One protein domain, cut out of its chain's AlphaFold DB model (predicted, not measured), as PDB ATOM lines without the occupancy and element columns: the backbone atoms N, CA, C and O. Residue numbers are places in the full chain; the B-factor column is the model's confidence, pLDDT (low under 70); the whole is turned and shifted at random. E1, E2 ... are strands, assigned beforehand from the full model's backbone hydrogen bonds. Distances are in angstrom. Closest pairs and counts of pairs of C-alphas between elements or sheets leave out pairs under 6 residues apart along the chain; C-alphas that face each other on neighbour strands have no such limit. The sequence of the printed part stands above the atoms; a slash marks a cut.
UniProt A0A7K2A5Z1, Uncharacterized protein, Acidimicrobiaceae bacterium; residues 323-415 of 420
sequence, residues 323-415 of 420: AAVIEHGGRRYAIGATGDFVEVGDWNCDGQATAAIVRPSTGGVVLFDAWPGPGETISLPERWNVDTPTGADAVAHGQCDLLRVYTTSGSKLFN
ATOM      1  N   ALA A 323      19.077   8.634 -29.821       81.56
ATOM      2  CA  ALA A 323      18.228   7.446 -29.870       81.56
ATOM      3  C   ALA A 323      16.802   7.796 -30.304       81.56
ATOM      4  O   ALA A 323      16.198   7.079 -31.100       81.56
ATOM      5  N   ALA A 324      16.270   8.906 -29.788       85.44
ATOM      6  CA  ALA A 324      14.925   9.356 -30.098       85.44
ATOM      7  C   ALA A 324      14.854  10.875 -30.269       85.44
ATOM      8  O   ALA A 324      15.570  11.637 -29.611       85.44
ATOM      9  N   VAL A 325      13.925  11.309 -31.127       90.44
ATOM     10  CA  VAL A 325      13.467  12.698 -31.191       90.44
ATOM     11  C   VAL A 325      11.998  12.741 -30.799       90.44
ATOM     12  O   VAL A 325      11.150  12.271 -31.552       90.44
ATOM     13  N   ILE A 326      11.700  13.306 -29.629       90.00
ATOM     14  CA  ILE A 326      10.342  13.346 -29.067       90.00
ATOM     15  C   ILE A 326       9.767  14.755 -29.179       90.00
ATOM     16  O   ILE A 326      10.454  15.738 -28.892       90.00
ATOM     17  N   GLU A 327       8.501  14.849 -29.587       91.12
ATOM     18  CA  GLU A 327       7.724  16.087 -29.541       91.12
ATOM     19  C   GLU A 327       6.925  16.179 -28.238       91.12
ATOM     20  O   GLU A 327       6.078  15.338 -27.951       91.12
ATOM     21  N   HIS A 328       7.182  17.221 -27.449       90.06
ATOM     22  CA  HIS A 328       6.467  17.492 -26.206       90.06
ATOM     23  C   HIS A 328       6.291  19.003 -26.020       90.06
ATOM     24  O   HIS A 328       7.212  19.782 -26.267       90.06
ATOM     25  N   GLY A 329       5.091  19.450 -25.637       88.00
ATOM     26  CA  GLY A 329       4.815  20.877 -25.410       88.00
ATOM     27  C   GLY A 329       5.125  21.788 -26.613       88.00
ATOM     28  O   GLY A 329       5.522  22.937 -26.425       88.00
ATOM     29  N   GLY A 330       5.005  21.274 -27.844       90.31
ATOM     30  CA  GLY A 330       5.334  22.005 -29.077       90.31
ATOM     31  C   GLY A 330       6.836  22.169 -29.351       90.31
ATOM     32  O   GLY A 330       7.220  22.999 -30.176       90.31
ATOM     33  N   ARG A 331       7.695  21.413 -28.659       91.88
ATOM     34  CA  ARG A 331       9.155  21.409 -28.829       91.88
ATOM     35  C   ARG A 331       9.653  20.012 -29.169       91.88
ATOM     36  O   ARG A 331       9.001  19.027 -28.845       91.88
ATOM     37  N   ARG A 332      10.826  19.949 -29.803       93.62
ATOM     38  CA  ARG A 332      11.514  18.707 -30.168       93.62
ATOM     39  C   ARG A 332      12.732  18.500 -29.283       93.62
ATOM     40  O   ARG A 332      13.543  19.413 -29.144       93.62
ATOM     41  N   TYR A 333      12.868  17.295 -28.750       93.44
ATOM     42  CA  TYR A 333      13.940  16.908 -27.840       93.44
ATOM     43  C   TYR A 333      14.726  15.750 -28.435       93.44
ATOM     44  O   TYR A 333      14.137  14.729 -28.762       93.44
ATOM     45  N   ALA A 334      16.040  15.916 -28.570       93.69
ATOM     46  CA  ALA A 334      16.965  14.834 -28.891       93.69
ATOM     47  C   ALA A 334      17.374  14.138 -27.585       93.69
ATOM     48  O   ALA A 334      17.840  14.808 -26.662       93.69
ATOM     49  N   ILE A 335      17.156  12.827 -27.486       94.50
ATOM     50  CA  ILE A 335      17.289  12.073 -26.234       94.50
ATOM     51  C   ILE A 335      18.165  10.840 -26.455       94.50
ATOM     52  O   ILE A 335      17.956  10.090 -27.410       94.50
ATOM     53  N   GLY A 336      19.107  10.621 -25.533       92.56
ATOM     54  CA  GLY A 336      19.991   9.453 -25.521       92.56
ATOM     55  C   GLY A 336      20.982   9.411 -26.682       92.56
ATOM     56  O   GLY A 336      21.032  10.312 -27.516       92.56
ATOM     57  N   ALA A 337      21.779   8.349 -26.721       91.56
ATOM     58  CA  ALA A 337      22.655   8.013 -27.840       91.56
ATOM     59  C   ALA A 337      22.092   6.809 -28.602       91.56
ATOM     60  O   ALA A 337      21.414   5.981 -27.999       91.56
ATOM     61  N   THR A 338      22.398   6.674 -29.895       86.38
ATOM     62  CA  THR A 338      21.998   5.517 -30.715       86.38
ATOM     63  C   THR A 338      22.113   4.187 -29.962       86.38
ATOM     64  O   THR A 338      23.182   3.830 -29.464       86.38
ATOM     65  N   GLY A 339      21.006   3.444 -29.913       85.00
ATOM     66  CA  GLY A 339      20.899   2.160 -29.217       85.00
ATOM     67  C   GLY A 339      20.364   2.247 -27.785       85.00
ATOM     68  O   GLY A 339      19.996   1.211 -27.239       85.00
ATOM     69  N   ASP A 340      20.275   3.437 -27.185       93.88
ATOM     70  CA  ASP A 340      19.546   3.630 -25.930       93.88
ATOM     71  C   ASP A 340      18.033   3.390 -26.150       93.88
ATOM     72  O   ASP A 340      17.467   3.811 -27.162       93.88
ATOM     73  N   PHE A 341      17.355   2.753 -25.192       93.19
ATOM     74  CA  PHE A 341      15.891   2.708 -25.160       93.19
ATOM     75  C   PHE A 341      15.368   3.958 -24.453       93.19
ATOM     76  O   PHE A 341      15.823   4.280 -23.353       93.19
ATOM     77  N   VAL A 342      14.421   4.659 -25.078       93.94
ATOM     78  CA  VAL A 342      13.860   5.911 -24.558       93.94
ATOM     79  C   VAL A 342      12.364   5.749 -24.333       93.94
ATOM     80  O   VAL A 342      11.628   5.478 -25.275       93.94
ATOM     81  N   GLU A 343      11.921   5.982 -23.100       94.38
ATOM     82  CA  GLU A 343      10.505   5.967 -22.721       94.38
ATOM     83  C   GLU A 343      10.072   7.331 -22.178       94.38
ATOM     84  O   GLU A 343      10.897   8.129 -21.727       94.38
ATOM     85  N   VAL A 344       8.767   7.603 -22.218       93.94
ATOM     86  CA  VAL A 344       8.163   8.819 -21.659       93.94
ATOM     87  C   VAL A 344       7.044   8.429 -20.710       93.94
ATOM     88  O   VAL A 344       6.183   7.633 -21.078       93.94
ATOM     89  N   GLY A 345       7.056   9.006 -19.513       93.69
ATOM     90  CA  GLY A 345       6.087   8.716 -18.464       93.69
ATOM     91  C   GLY A 345       6.178   9.713 -17.316       93.69
ATOM     92  O   GLY A 345       7.161  10.443 -17.189       93.69
ATOM     93  N   ASP A 346       5.129   9.778 -16.511       93.38
ATOM     94  CA  ASP A 346       5.076  10.547 -15.269       93.38
ATOM     95  C   ASP A 346       5.753   9.758 -14.143       93.38
ATOM     96  O   ASP A 346       5.122   9.034 -13.367       93.38
ATOM     97  N   TRP A 347       7.080   9.846 -14.092       92.69
ATOM     98  CA  TRP A 347       7.881   9.051 -13.164       92.69
ATOM     99  C   TRP A 347       7.779   9.548 -11.721       92.69
ATOM    100  O   TRP A 347       7.909   8.759 -10.790       92.69
ATOM    101  N   ASN A 348       7.592  10.851 -11.516       90.06
ATOM    102  CA  ASN A 348       7.615  11.487 -10.196       90.06
ATOM    103  C   ASN A 348       6.203  11.798  -9.653       90.06
ATOM    104  O   ASN A 348       6.092  12.368  -8.565       90.06
ATOM    105  N   CYS A 349       5.152  11.370 -10.364       90.81
ATOM    106  CA  CYS A 349       3.742  11.532 -10.007       90.81
ATOM    107  C   CYS A 349       3.268  12.996  -9.974       90.81
ATOM    108  O   CYS A 349       2.333  13.322  -9.231       90.81
ATOM    109  N   ASP A 350       3.932  13.900 -10.696       90.31
ATOM    110  CA  ASP A 350       3.597  15.327 -10.695       90.31
ATOM    111  C   ASP A 350       2.564  15.717 -11.771       90.31
ATOM    112  O   ASP A 350       2.123  16.872 -11.837       90.31
ATOM    113  N   GLY A 351       2.118  14.746 -12.570       90.62
ATOM    114  CA  GLY A 351       1.202  14.915 -13.690       90.62
ATOM    115  C   GLY A 351       1.890  15.284 -15.006       90.62
ATOM    116  O   GLY A 351       1.193  15.503 -16.001       90.62
ATOM    117  N   GLN A 352       3.222  15.394 -15.040       91.44
ATOM    118  CA  GLN A 352       3.999  15.731 -16.228       91.44
ATOM    119  C   GLN A 352       4.880  14.562 -16.653       91.44
ATOM    120  O   GLN A 352       5.794  14.134 -15.959       91.44
ATOM    121  N   ALA A 353       4.647  14.084 -17.874       93.38
ATOM    122  CA  ALA A 353       5.470  13.033 -18.440       93.38
ATOM    123  C   ALA A 353       6.823  13.578 -18.918       93.38
ATOM    124  O   ALA A 353       6.889  14.564 -19.663       93.38
ATOM    125  N   THR A 354       7.895  12.892 -18.543       95.12
ATOM    126  CA  THR A 354       9.286  13.232 -18.858       95.12
ATOM    127  C   THR A 354      10.031  12.007 -19.383       95.12
ATOM    128  O   THR A 354       9.497  10.900 -19.431       95.12
ATOM    129  N   ALA A 355      11.265  12.192 -19.850       95.56
ATOM    130  CA  ALA A 355      12.031  11.116 -20.469       95.56
ATOM    131  C   ALA A 355      12.649  10.143 -19.448       95.56
ATOM    132  O   ALA A 355      13.032  10.522 -18.341       95.56
ATOM    133  N   ALA A 356      12.829   8.900 -19.879       95.50
ATOM    134  CA  ALA A 356      13.670   7.880 -19.269       95.50
ATOM    135  C   ALA A 356      14.618   7.310 -20.330       95.50
ATOM    136  O   ALA A 356      14.226   7.149 -21.484       95.50
ATOM    137  N   ILE A 357      15.852   6.992 -19.942       96.19
ATOM    138  CA  ILE A 357      16.852   6.349 -20.801       96.19
ATOM    139  C   ILE A 357      17.281   5.039 -20.145       96.19
ATOM    140  O   ILE A 357      17.718   5.040 -18.995       96.19
ATOM    141  N   VAL A 358      17.211   3.935 -20.886       96.00
ATOM    142  CA  VAL A 358      17.811   2.647 -20.517       96.00
ATOM    143  C   VAL A 358      18.913   2.338 -21.516       96.00
ATOM    144  O   VAL A 358      18.652   2.229 -22.711       96.00
ATOM    145  N   ARG A 359      20.146   2.190 -21.032       95.00
ATOM    146  CA  ARG A 359      21.335   2.004 -21.863       95.00
ATOM    147  C   ARG A 359      21.746   0.531 -21.930       95.00
ATOM    148  O   ARG A 359      22.273   0.014 -20.944       95.00
ATOM    149  N   PRO A 360      21.616  -0.148 -23.085       92.62
ATOM    150  CA  PRO A 360      22.020  -1.553 -23.222       92.62
ATOM    151  C   PRO A 360      23.504  -1.803 -23.001       92.62
ATOM    152  O   PRO A 360      23.881  -2.849 -22.481       92.62
ATOM    153  N   SER A 361      24.350  -0.839 -23.368       89.38
ATOM    154  CA  SER A 361      25.806  -0.981 -23.292       89.38
ATOM    155  C   SER A 361      26.362  -0.957 -21.865       89.38
ATOM    156  O   SER A 361      27.416  -1.543 -21.631       89.38
ATOM    157  N   THR A 362      25.678  -0.306 -20.917       92.25
ATOM    158  CA  THR A 362      26.119  -0.188 -19.511       92.25
ATOM    159  C   THR A 362      25.144  -0.805 -18.511       92.25
ATOM    160  O   THR A 362      25.505  -0.998 -17.352       92.25
ATOM    161  N   GLY A 363      23.906  -1.081 -18.926       93.75
ATOM    162  CA  GLY A 363      22.803  -1.411 -18.024       93.75
ATOM    163  C   GLY A 363      22.212  -0.204 -17.292       93.75
ATOM    164  O   GLY A 363      21.288  -0.365 -16.495       93.75
ATOM    165  N   GLY A 364      22.735   1.001 -17.529       95.94
ATOM    166  CA  GLY A 364      22.349   2.213 -16.816       95.94
ATOM    167  C   GLY A 364      20.924   2.662 -17.117       95.94
ATOM    168  O   GLY A 364      20.503   2.692 -18.273       95.94
ATOM    169  N   VAL A 365      20.194   3.054 -16.075       96.19
ATOM    170  CA  VAL A 365      18.847   3.624 -16.170       96.19
ATOM    171  C   VAL A 365      18.860   5.041 -15.618       96.19
ATOM    172  O   VAL A 365      19.198   5.250 -14.453       96.19
ATOM    173  N   VAL A 366      18.461   6.008 -16.436       95.44
ATOM    174  CA  VAL A 366      18.381   7.430 -16.088       95.44
ATOM    175  C   VAL A 366      16.924   7.876 -16.198       95.44
ATOM    176  O   VAL A 366      16.282   7.624 -17.214       95.44
ATOM    177  N   LEU A 367      16.410   8.550 -15.170       94.56
ATOM    178  CA  LEU A 367      15.089   9.184 -15.178       94.56
ATOM    179  C   LEU A 367      15.262  10.697 -15.125       94.56
ATOM    180  O   LEU A 367      16.096  11.184 -14.361       94.56
ATOM    181  N   PHE A 368      14.483  11.421 -15.921       94.25
ATOM    182  CA  PHE A 368      14.483  12.877 -15.930       94.25
ATOM    183  C   PHE A 368      13.263  13.401 -15.188       94.25
ATOM    184  O   PHE A 368      12.154  12.959 -15.450       94.25
ATOM    185  N   ASP A 369      13.456  14.385 -14.315       91.38
ATOM    186  CA  ASP A 369      12.349  15.025 -13.590       91.38
ATOM    187  C   ASP A 369      11.769  16.229 -14.353       91.38
ATOM    188  O   ASP A 369      10.762  16.798 -13.949       91.38
ATOM    189  N   ALA A 370      12.415  16.661 -15.445       92.94
ATOM    190  CA  ALA A 370      11.967  17.786 -16.262       92.94
ATOM    191  C   ALA A 370      12.553  17.754 -17.682       92.94
ATOM    192  O   ALA A 370      13.614  17.176 -17.933       92.94
ATOM    193  N   TRP A 371      11.885  18.454 -18.602       94.69
ATOM    194  CA  TRP A 371      12.403  18.745 -19.939       94.69
ATOM    195  C   TRP A 371      13.355  19.958 -19.920       94.69
ATOM    196  O   TRP A 371      13.035  20.958 -19.273       94.69
ATOM    197  N   PRO A 372      14.480  19.932 -20.662       94.31
ATOM    198  CA  PRO A 372      15.410  21.062 -20.727       94.31
ATOM    199  C   PRO A 372      14.810  22.304 -21.403       94.31
ATOM    200  O   PRO A 372      13.890  22.223 -22.231       94.31
ATOM    201  N   GLY A 373      15.377  23.472 -21.087       92.62
ATOM    202  CA  GLY A 373      15.113  24.707 -21.817       92.62
ATOM    203  C   GLY A 373      15.646  24.672 -23.263       92.62
ATOM    204  O   GLY A 373      16.441  23.806 -23.628       92.62
ATOM    205  N   PRO A 374      15.231  25.612 -24.135       90.25
ATOM    206  CA  PRO A 374      15.743  25.676 -25.503       90.25
ATOM    207  C   PRO A 374      17.268  25.852 -25.538       90.25
ATOM    208  O   PRO A 374      17.793  26.813 -24.982       90.25
ATOM    209  N   GLY A 375      17.965  24.943 -26.227       90.00
ATOM    210  CA  GLY A 375      19.429  24.956 -26.354       90.00
ATOM    211  C   GLY A 375      20.188  24.426 -25.134       90.00
ATOM    212  O   GLY A 375      21.415  24.429 -25.147       90.00
ATOM    213  N   GLU A 376      19.482  23.973 -24.099       93.88
ATOM    214  CA  GLU A 376      20.076  23.367 -22.913       93.88
ATOM    215  C   GLU A 376      20.227  21.851 -23.087       93.88
ATOM    216  O   GLU A 376      19.363  21.184 -23.660       93.88
ATOM    217  N   THR A 377      21.312  21.309 -22.537       91.88
ATOM    218  CA  THR A 377      21.537  19.867 -22.419       91.88
ATOM    219  C   THR A 377      21.566  19.503 -20.943       91.88
ATOM    220  O   THR A 377      22.386  20.030 -20.194       91.88
ATOM    221  N   ILE A 378      20.704  18.571 -20.538       92.94
ATOM    222  CA  ILE A 378      20.686  18.014 -19.183       92.94
ATOM    223  C   ILE A 378      21.253  16.595 -19.233       92.94
ATOM    224  O   ILE A 378      20.904  15.806 -20.109       92.94
ATOM    225  N   SER A 379      22.110  16.269 -18.268       92.12
ATOM    226  CA  SER A 379      22.589  14.912 -18.010       92.12
ATOM    227  C   SER A 379      22.419  14.624 -16.525       92.12
ATOM    228  O   SER A 379      22.865  15.408 -15.689       92.12
ATOM    229  N   LEU A 380      21.788  13.502 -16.203       92.56
ATOM    230  CA  LEU A 380      21.543  13.056 -14.833       92.56
ATOM    231  C   LEU A 380      22.325  11.765 -14.553       92.56
ATOM    232  O   LEU A 380      22.674  11.053 -15.500       92.56
ATOM    233  N   PRO A 381      22.649  11.468 -13.283       92.62
ATOM    234  CA  PRO A 381      23.290  10.210 -12.928       92.62
ATOM    235  C   PRO A 381      22.370   9.014 -13.200       92.62
ATOM    236  O   PRO A 381      21.144   9.125 -13.163       92.62
ATOM    237  N   GLU A 382      22.978   7.850 -13.428       94.19
ATOM    238  CA  GLU A 382      22.251   6.582 -13.461       94.19
ATOM    239  C   GLU A 382      21.611   6.330 -12.091       94.19
ATOM    240  O   GLU A 382      22.281   6.347 -11.056       94.19
ATOM    241  N   ARG A 383      20.296   6.119 -12.085       92.62
ATOM    242  CA  ARG A 383      19.508   5.837 -10.883       92.62
ATOM    243  C   ARG A 383      19.524   4.356 -10.535       92.62
ATOM    244  O   ARG A 383      19.585   3.994  -9.363       92.62
ATOM    245  N   TRP A 384      19.469   3.505 -11.555       93.88
ATOM    246  CA  TRP A 384      19.551   2.056 -11.410       93.88
ATOM    247  C   TRP A 384      20.478   1.462 -12.458       93.88
ATOM    248  O   TRP A 384      20.746   2.074 -13.490       93.88
ATOM    249  N   ASN A 385      20.924   0.239 -12.191       94.94
ATOM    250  CA  ASN A 385      21.625  -0.589 -13.154       94.94
ATOM    251  C   ASN A 385      20.863  -1.913 -13.333       94.94
ATOM    252  O   ASN A 385      20.323  -2.467 -12.364       94.94
ATOM    253  N   VAL A 386      20.766  -2.372 -14.577       93.38
ATOM    254  CA  VAL A 386      20.072  -3.595 -14.984       93.38
ATOM    255  C   VAL A 386      20.986  -4.407 -15.877       93.38
ATOM    256  O   VAL A 386      21.490  -3.902 -16.874       93.38
ATOM    257  N   ASP A 387      21.144  -5.687 -15.560       91.75
ATOM    258  CA  ASP A 387      21.979  -6.572 -16.360       91.75
ATOM    259  C   ASP A 387      21.333  -6.851 -17.722       91.75
ATOM    260  O   ASP A 387      20.246  -7.427 -17.816       91.75
ATOM    261  N   THR A 388      22.049  -6.511 -18.798       88.81
ATOM    262  CA  THR A 388      21.704  -6.863 -20.190       88.81
ATOM    263  C   THR A 388      20.274  -6.473 -20.606       88.81
ATOM    264  O   THR A 388      19.482  -7.347 -20.977       88.81
ATOM    265  N   PRO A 389      19.893  -5.183 -20.537       93.25
ATOM    266  CA  PRO A 389      18.544  -4.789 -20.893       93.25
ATOM    267  C   PRO A 389      18.341  -4.918 -22.407       93.25
ATOM    268  O   PRO A 389      19.208  -4.568 -23.208       93.25
ATOM    269  N   THR A 390      17.180  -5.437 -22.790       93.44
ATOM    270  CA  THR A 390      16.778  -5.720 -24.174       93.44
ATOM    271  C   THR A 390      15.630  -4.832 -24.644       93.44
ATOM    272  O   THR A 390      15.338  -4.806 -25.835       93.44
ATOM    273  N   GLY A 391      15.002  -4.080 -23.743       92.25
ATOM    274  CA  GLY A 391      14.004  -3.067 -24.072       92.25
ATOM    275  C   GLY A 391      13.468  -2.385 -22.822       92.25
ATOM    276  O   GLY A 391      13.825  -2.754 -21.698       92.25
ATOM    277  N   ALA A 392      12.576  -1.423 -23.014       93.69
ATOM    278  CA  ALA A 392      11.879  -0.741 -21.932       93.69
ATOM    279  C   ALA A 392      10.432  -0.417 -22.323       93.69
ATOM    280  O   ALA A 392      10.078  -0.486 -23.496       93.69
ATOM    281  N   ASP A 393       9.597  -0.131 -21.327       93.38
ATOM    282  CA  ASP A 393       8.200   0.269 -21.500       93.38
ATOM    283  C   ASP A 393       7.729   1.089 -20.291       93.38
ATOM    284  O   ASP A 393       7.988   0.719 -19.139       93.38
ATOM    285  N   ALA A 394       7.030   2.195 -20.545       92.38
ATOM    286  CA  ALA A 394       6.285   2.928 -19.525       92.38
ATOM    287  C   ALA A 394       4.967   2.202 -19.192       92.38
ATOM    288  O   ALA A 394       4.145   1.949 -20.072       92.38
ATOM    289  N   VAL A 395       4.744   1.891 -17.914       92.25
ATOM    290  CA  VAL A 395       3.562   1.165 -17.431       92.25
ATOM    291  C   VAL A 395       2.736   2.061 -16.518       92.25
ATOM    292  O   VAL A 395       3.159   2.365 -15.403       92.25
ATOM    293  N   ALA A 396       1.522   2.403 -16.948       90.12
ATOM    294  CA  ALA A 396       0.594   3.193 -16.144       90.12
ATOM    295  C   ALA A 396       0.256   2.510 -14.808       90.12
ATOM    296  O   ALA A 396      -0.168   1.350 -14.770       90.12
ATOM    297  N   HIS A 397       0.406   3.241 -13.701       89.19
ATOM    298  CA  HIS A 397       0.160   2.743 -12.352       89.19
ATOM    299  C   HIS A 397      -0.444   3.812 -11.428       89.19
ATOM    300  O   HIS A 397       0.233   4.532 -10.693       89.19
ATOM    301  N   GLY A 398      -1.775   3.873 -11.402       87.06
ATOM    302  CA  GLY A 398      -2.480   4.846 -10.573       87.06
ATOM    303  C   GLY A 398      -2.252   6.266 -11.087       87.06
ATOM    304  O   GLY A 398      -2.756   6.602 -12.153       87.06
ATOM    305  N   GLN A 399      -1.550   7.095 -10.312       86.75
ATOM    306  CA  GLN A 399      -1.228   8.484 -10.677       86.75
ATOM    307  C   GLN A 399       0.182   8.654 -11.253       86.75
ATOM    308  O   GLN A 399       0.535   9.771 -11.594       86.75
ATOM    309  N   CYS A 400       0.971   7.583 -11.330       90.00
ATOM    310  CA  CYS A 400       2.342   7.626 -11.823       90.00
ATOM    311  C   CYS A 400       2.550   6.533 -12.866       90.00
ATOM    312  O   CYS A 400       1.814   5.543 -12.904       90.00
ATOM    313  N   ASP A 401       3.608   6.669 -13.649       93.88
ATOM    314  CA  ASP A 401       4.102   5.616 -14.520       93.88
ATOM    315  C   ASP A 401       5.278   4.886 -13.858       93.88
ATOM    316  O   ASP A 401       6.131   5.469 -13.183       93.88
ATOM    317  N   LEU A 402       5.325   3.572 -14.050       94.38
ATOM    318  CA  LEU A 402       6.442   2.717 -13.660       94.38
ATOM    319  C   LEU A 402       7.287   2.416 -14.892       94.38
ATOM    320  O   LEU A 402       6.753   2.217 -15.982       94.38
ATOM    321  N   LEU A 403       8.601   2.310 -14.721       94.81
ATOM    322  CA  LEU A 403       9.477   1.900 -15.813       94.81
ATOM    323  C   LEU A 403       9.660   0.385 -15.770       94.81
ATOM    324  O   LEU A 403      10.238  -0.150 -14.822       94.81
ATOM    325  N   ARG A 404       9.193  -0.325 -16.795       94.81
ATOM    326  CA  ARG A 404       9.531  -1.732 -17.002       94.81
ATOM    327  C   ARG A 404      10.762  -1.820 -17.889       94.81
ATOM    328  O   ARG A 404      10.803  -1.217 -18.953       94.81
ATOM    329  N   VAL A 405      11.743  -2.605 -17.467       94.81
ATOM    330  CA  VAL A 405      12.926  -2.937 -18.263       94.81
ATOM    331  C   VAL A 405      12.907  -4.428 -18.557       94.81
ATOM    332  O   VAL A 405      12.809  -5.242 -17.637       94.81
ATOM    333  N   TYR A 406      12.987  -4.781 -19.834       92.81
ATOM    334  CA  TYR A 406      13.090  -6.161 -20.295       92.81
ATOM    335  C   TYR A 406      14.556  -6.585 -20.324       92.81
ATOM    336  O   TYR A 406      15.433  -5.785 -20.649       92.81
ATOM    337  N   THR A 407      14.826  -7.837 -19.978       90.44
ATOM    338  CA  THR A 407      16.147  -8.464 -20.029       90.44
ATOM    339  C   THR A 407      16.038  -9.822 -20.716       90.44
ATOM    340  O   THR A 407      14.952 -10.313 -21.030       90.44
ATOM    341  N   THR A 408      17.176 -10.478 -20.922       79.44
ATOM    342  CA  THR A 408      17.209 -11.870 -21.401       79.44
ATOM    343  C   THR A 408      16.624 -12.877 -20.402       79.44
ATOM    344  O   THR A 408      16.281 -13.993 -20.786       79.44
ATOM    345  N   SER A 409      16.506 -12.498 -19.127       79.69
ATOM    346  CA  SER A 409      16.041 -13.350 -18.030       79.69
ATOM    347  C   SER A 409      14.622 -13.030 -17.550       79.69
ATOM    348  O   SER A 409      14.149 -13.679 -16.620       79.69
ATOM    349  N   GLY A 410      13.932 -12.066 -18.164       84.88
ATOM    350  CA  GLY A 410      12.580 -11.659 -17.783       84.88
ATOM    351  C   GLY A 410      12.406 -10.147 -17.867       84.88
ATOM    352  O   GLY A 410      12.938  -9.495 -18.762       84.88
ATOM    353  N   SER A 411      11.652  -9.567 -16.935       90.19
ATOM    354  CA  SER A 411      11.533  -8.111 -16.817       90.19
ATOM    355  C   SER A 411      11.599  -7.655 -15.369       90.19
ATOM    356  O   SER A 411      11.248  -8.392 -14.446       90.19
ATOM    357  N   LYS A 412      12.045  -6.417 -15.166       91.50
ATOM    358  CA  LYS A 412      12.065  -5.753 -13.866       91.50
ATOM    359  C   LYS A 412      11.241  -4.478 -13.940       91.50
ATOM    360  O   LYS A 412      11.406  -3.682 -14.860       91.50
ATOM    361  N   LEU A 413      10.350  -4.305 -12.972       92.56
ATOM    362  CA  LEU A 413       9.524  -3.112 -12.835       92.56
ATOM    363  C   LEU A 413      10.152  -2.197 -11.784       92.56
ATOM    364  O   LEU A 413      10.447  -2.643 -10.675       92.56
ATOM    365  N   PHE A 414      10.374  -0.941 -12.142       91.38
ATOM    366  CA  PHE A 414      10.965   0.068 -11.277       91.38
ATOM    367  C   PHE A 414       9.904   1.067 -10.850       91.38
ATOM    368  O   PHE A 414       9.252   1.685 -11.693       91.38
ATOM    369  N   ASN A 415       9.769   1.229  -9.534       86.06
ATOM    370  CA  ASN A 415       8.970   2.283  -8.933       86.06
ATOM    371  C   ASN A 415       9.872   3.481  -8.599       86.06
ATOM    372  O   ASN A 415      10.692   3.389  -7.677       86.06
TER     373      ASN A 415
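AT A GLANCE: This is residues 323 to 415 of the 420 residues of an uncharacterized protein of Acidimicrobiaceae bacterium (UniProt A0A7K2A5Z1). Two small three-stranded sheets make a sandwich that is only partly face to face, E3 E4 E5 in the middle of the domain and E6 E7 E8 on one side of it, while the hairpin E1 and E2 sits at the other side. A long stretch without a named element, residues 368 to 388, swings out from the end of E5 and folds back, so that residues 384 to 385 pair briefly with residues 364 to 365 of E5, antiparallel. The printed part has 93 residues, with no named helix and eight named strands in the order E1 to E8; each sheet is antiparallel, and each three-stranded one is a meander, each strand the antiparallel neighbour of the one before. The class is all strand, though 46 of the 93 printed residues, under half, are in named elements. The whole is compact, with a radius of gyration of the C-alphas of 12.8 A, and spans 39 by 31 by 20 A.

HOW THE PARTS SIT: E1, residues 324 to 328, and E2, residues 331 to 335, are a hairpin, with N 326 and O 333 3.0 A apart. E3, residues 341 to 345, has one pair of C-alphas within 8 A with E1, those of Ala 324 and Val 342, 6.6 A apart. E3 and E4, residues 354 to 358, are a hairpin, with N 356 and O 343 2.8 A apart. E4 and E5, residues 364 to 367, are a hairpin too, with N 357 and O 366 2.8 A apart. E6, residues 389 to 397, and E7, residues 400 to 407, are a hairpin, with N 395 and O 402 2.8 A apart. E7 and E8, residues 410 to 414, are another, with N 405 and O 412 2.8 A apart. Between the two sheets of the sandwich the best planes are 35 degrees apart. E3 and E6 come closest at the C-alphas of Gly 345 and Ala 394, 5.9 A. E5 and E6 are apart.

IN THESE COORDINATES: E1 begins at C-alpha 324, (14.925, 9.356, -30.098), and runs 12.4 A; E2 runs 12.7 A, E3 13.3 A, E4 13.7 A and E5 10.2 A. E6 begins at C-alpha 389, (18.544, -4.789, -20.893), and runs 21.6 A. E7 runs 22.7 A, and E8, 13.5 A, ends at C-alpha 414, (10.965, 0.068, -11.277).

THE WHOLE: The C-alphas of Pro 374 and Ser 409, 39.7 A, are the two farthest apart. The printed part has no cut. The link from E5 to E6, 21 residues, is long. The mean pLDDT of the printed part is 91.8, and no printed residue is under 70.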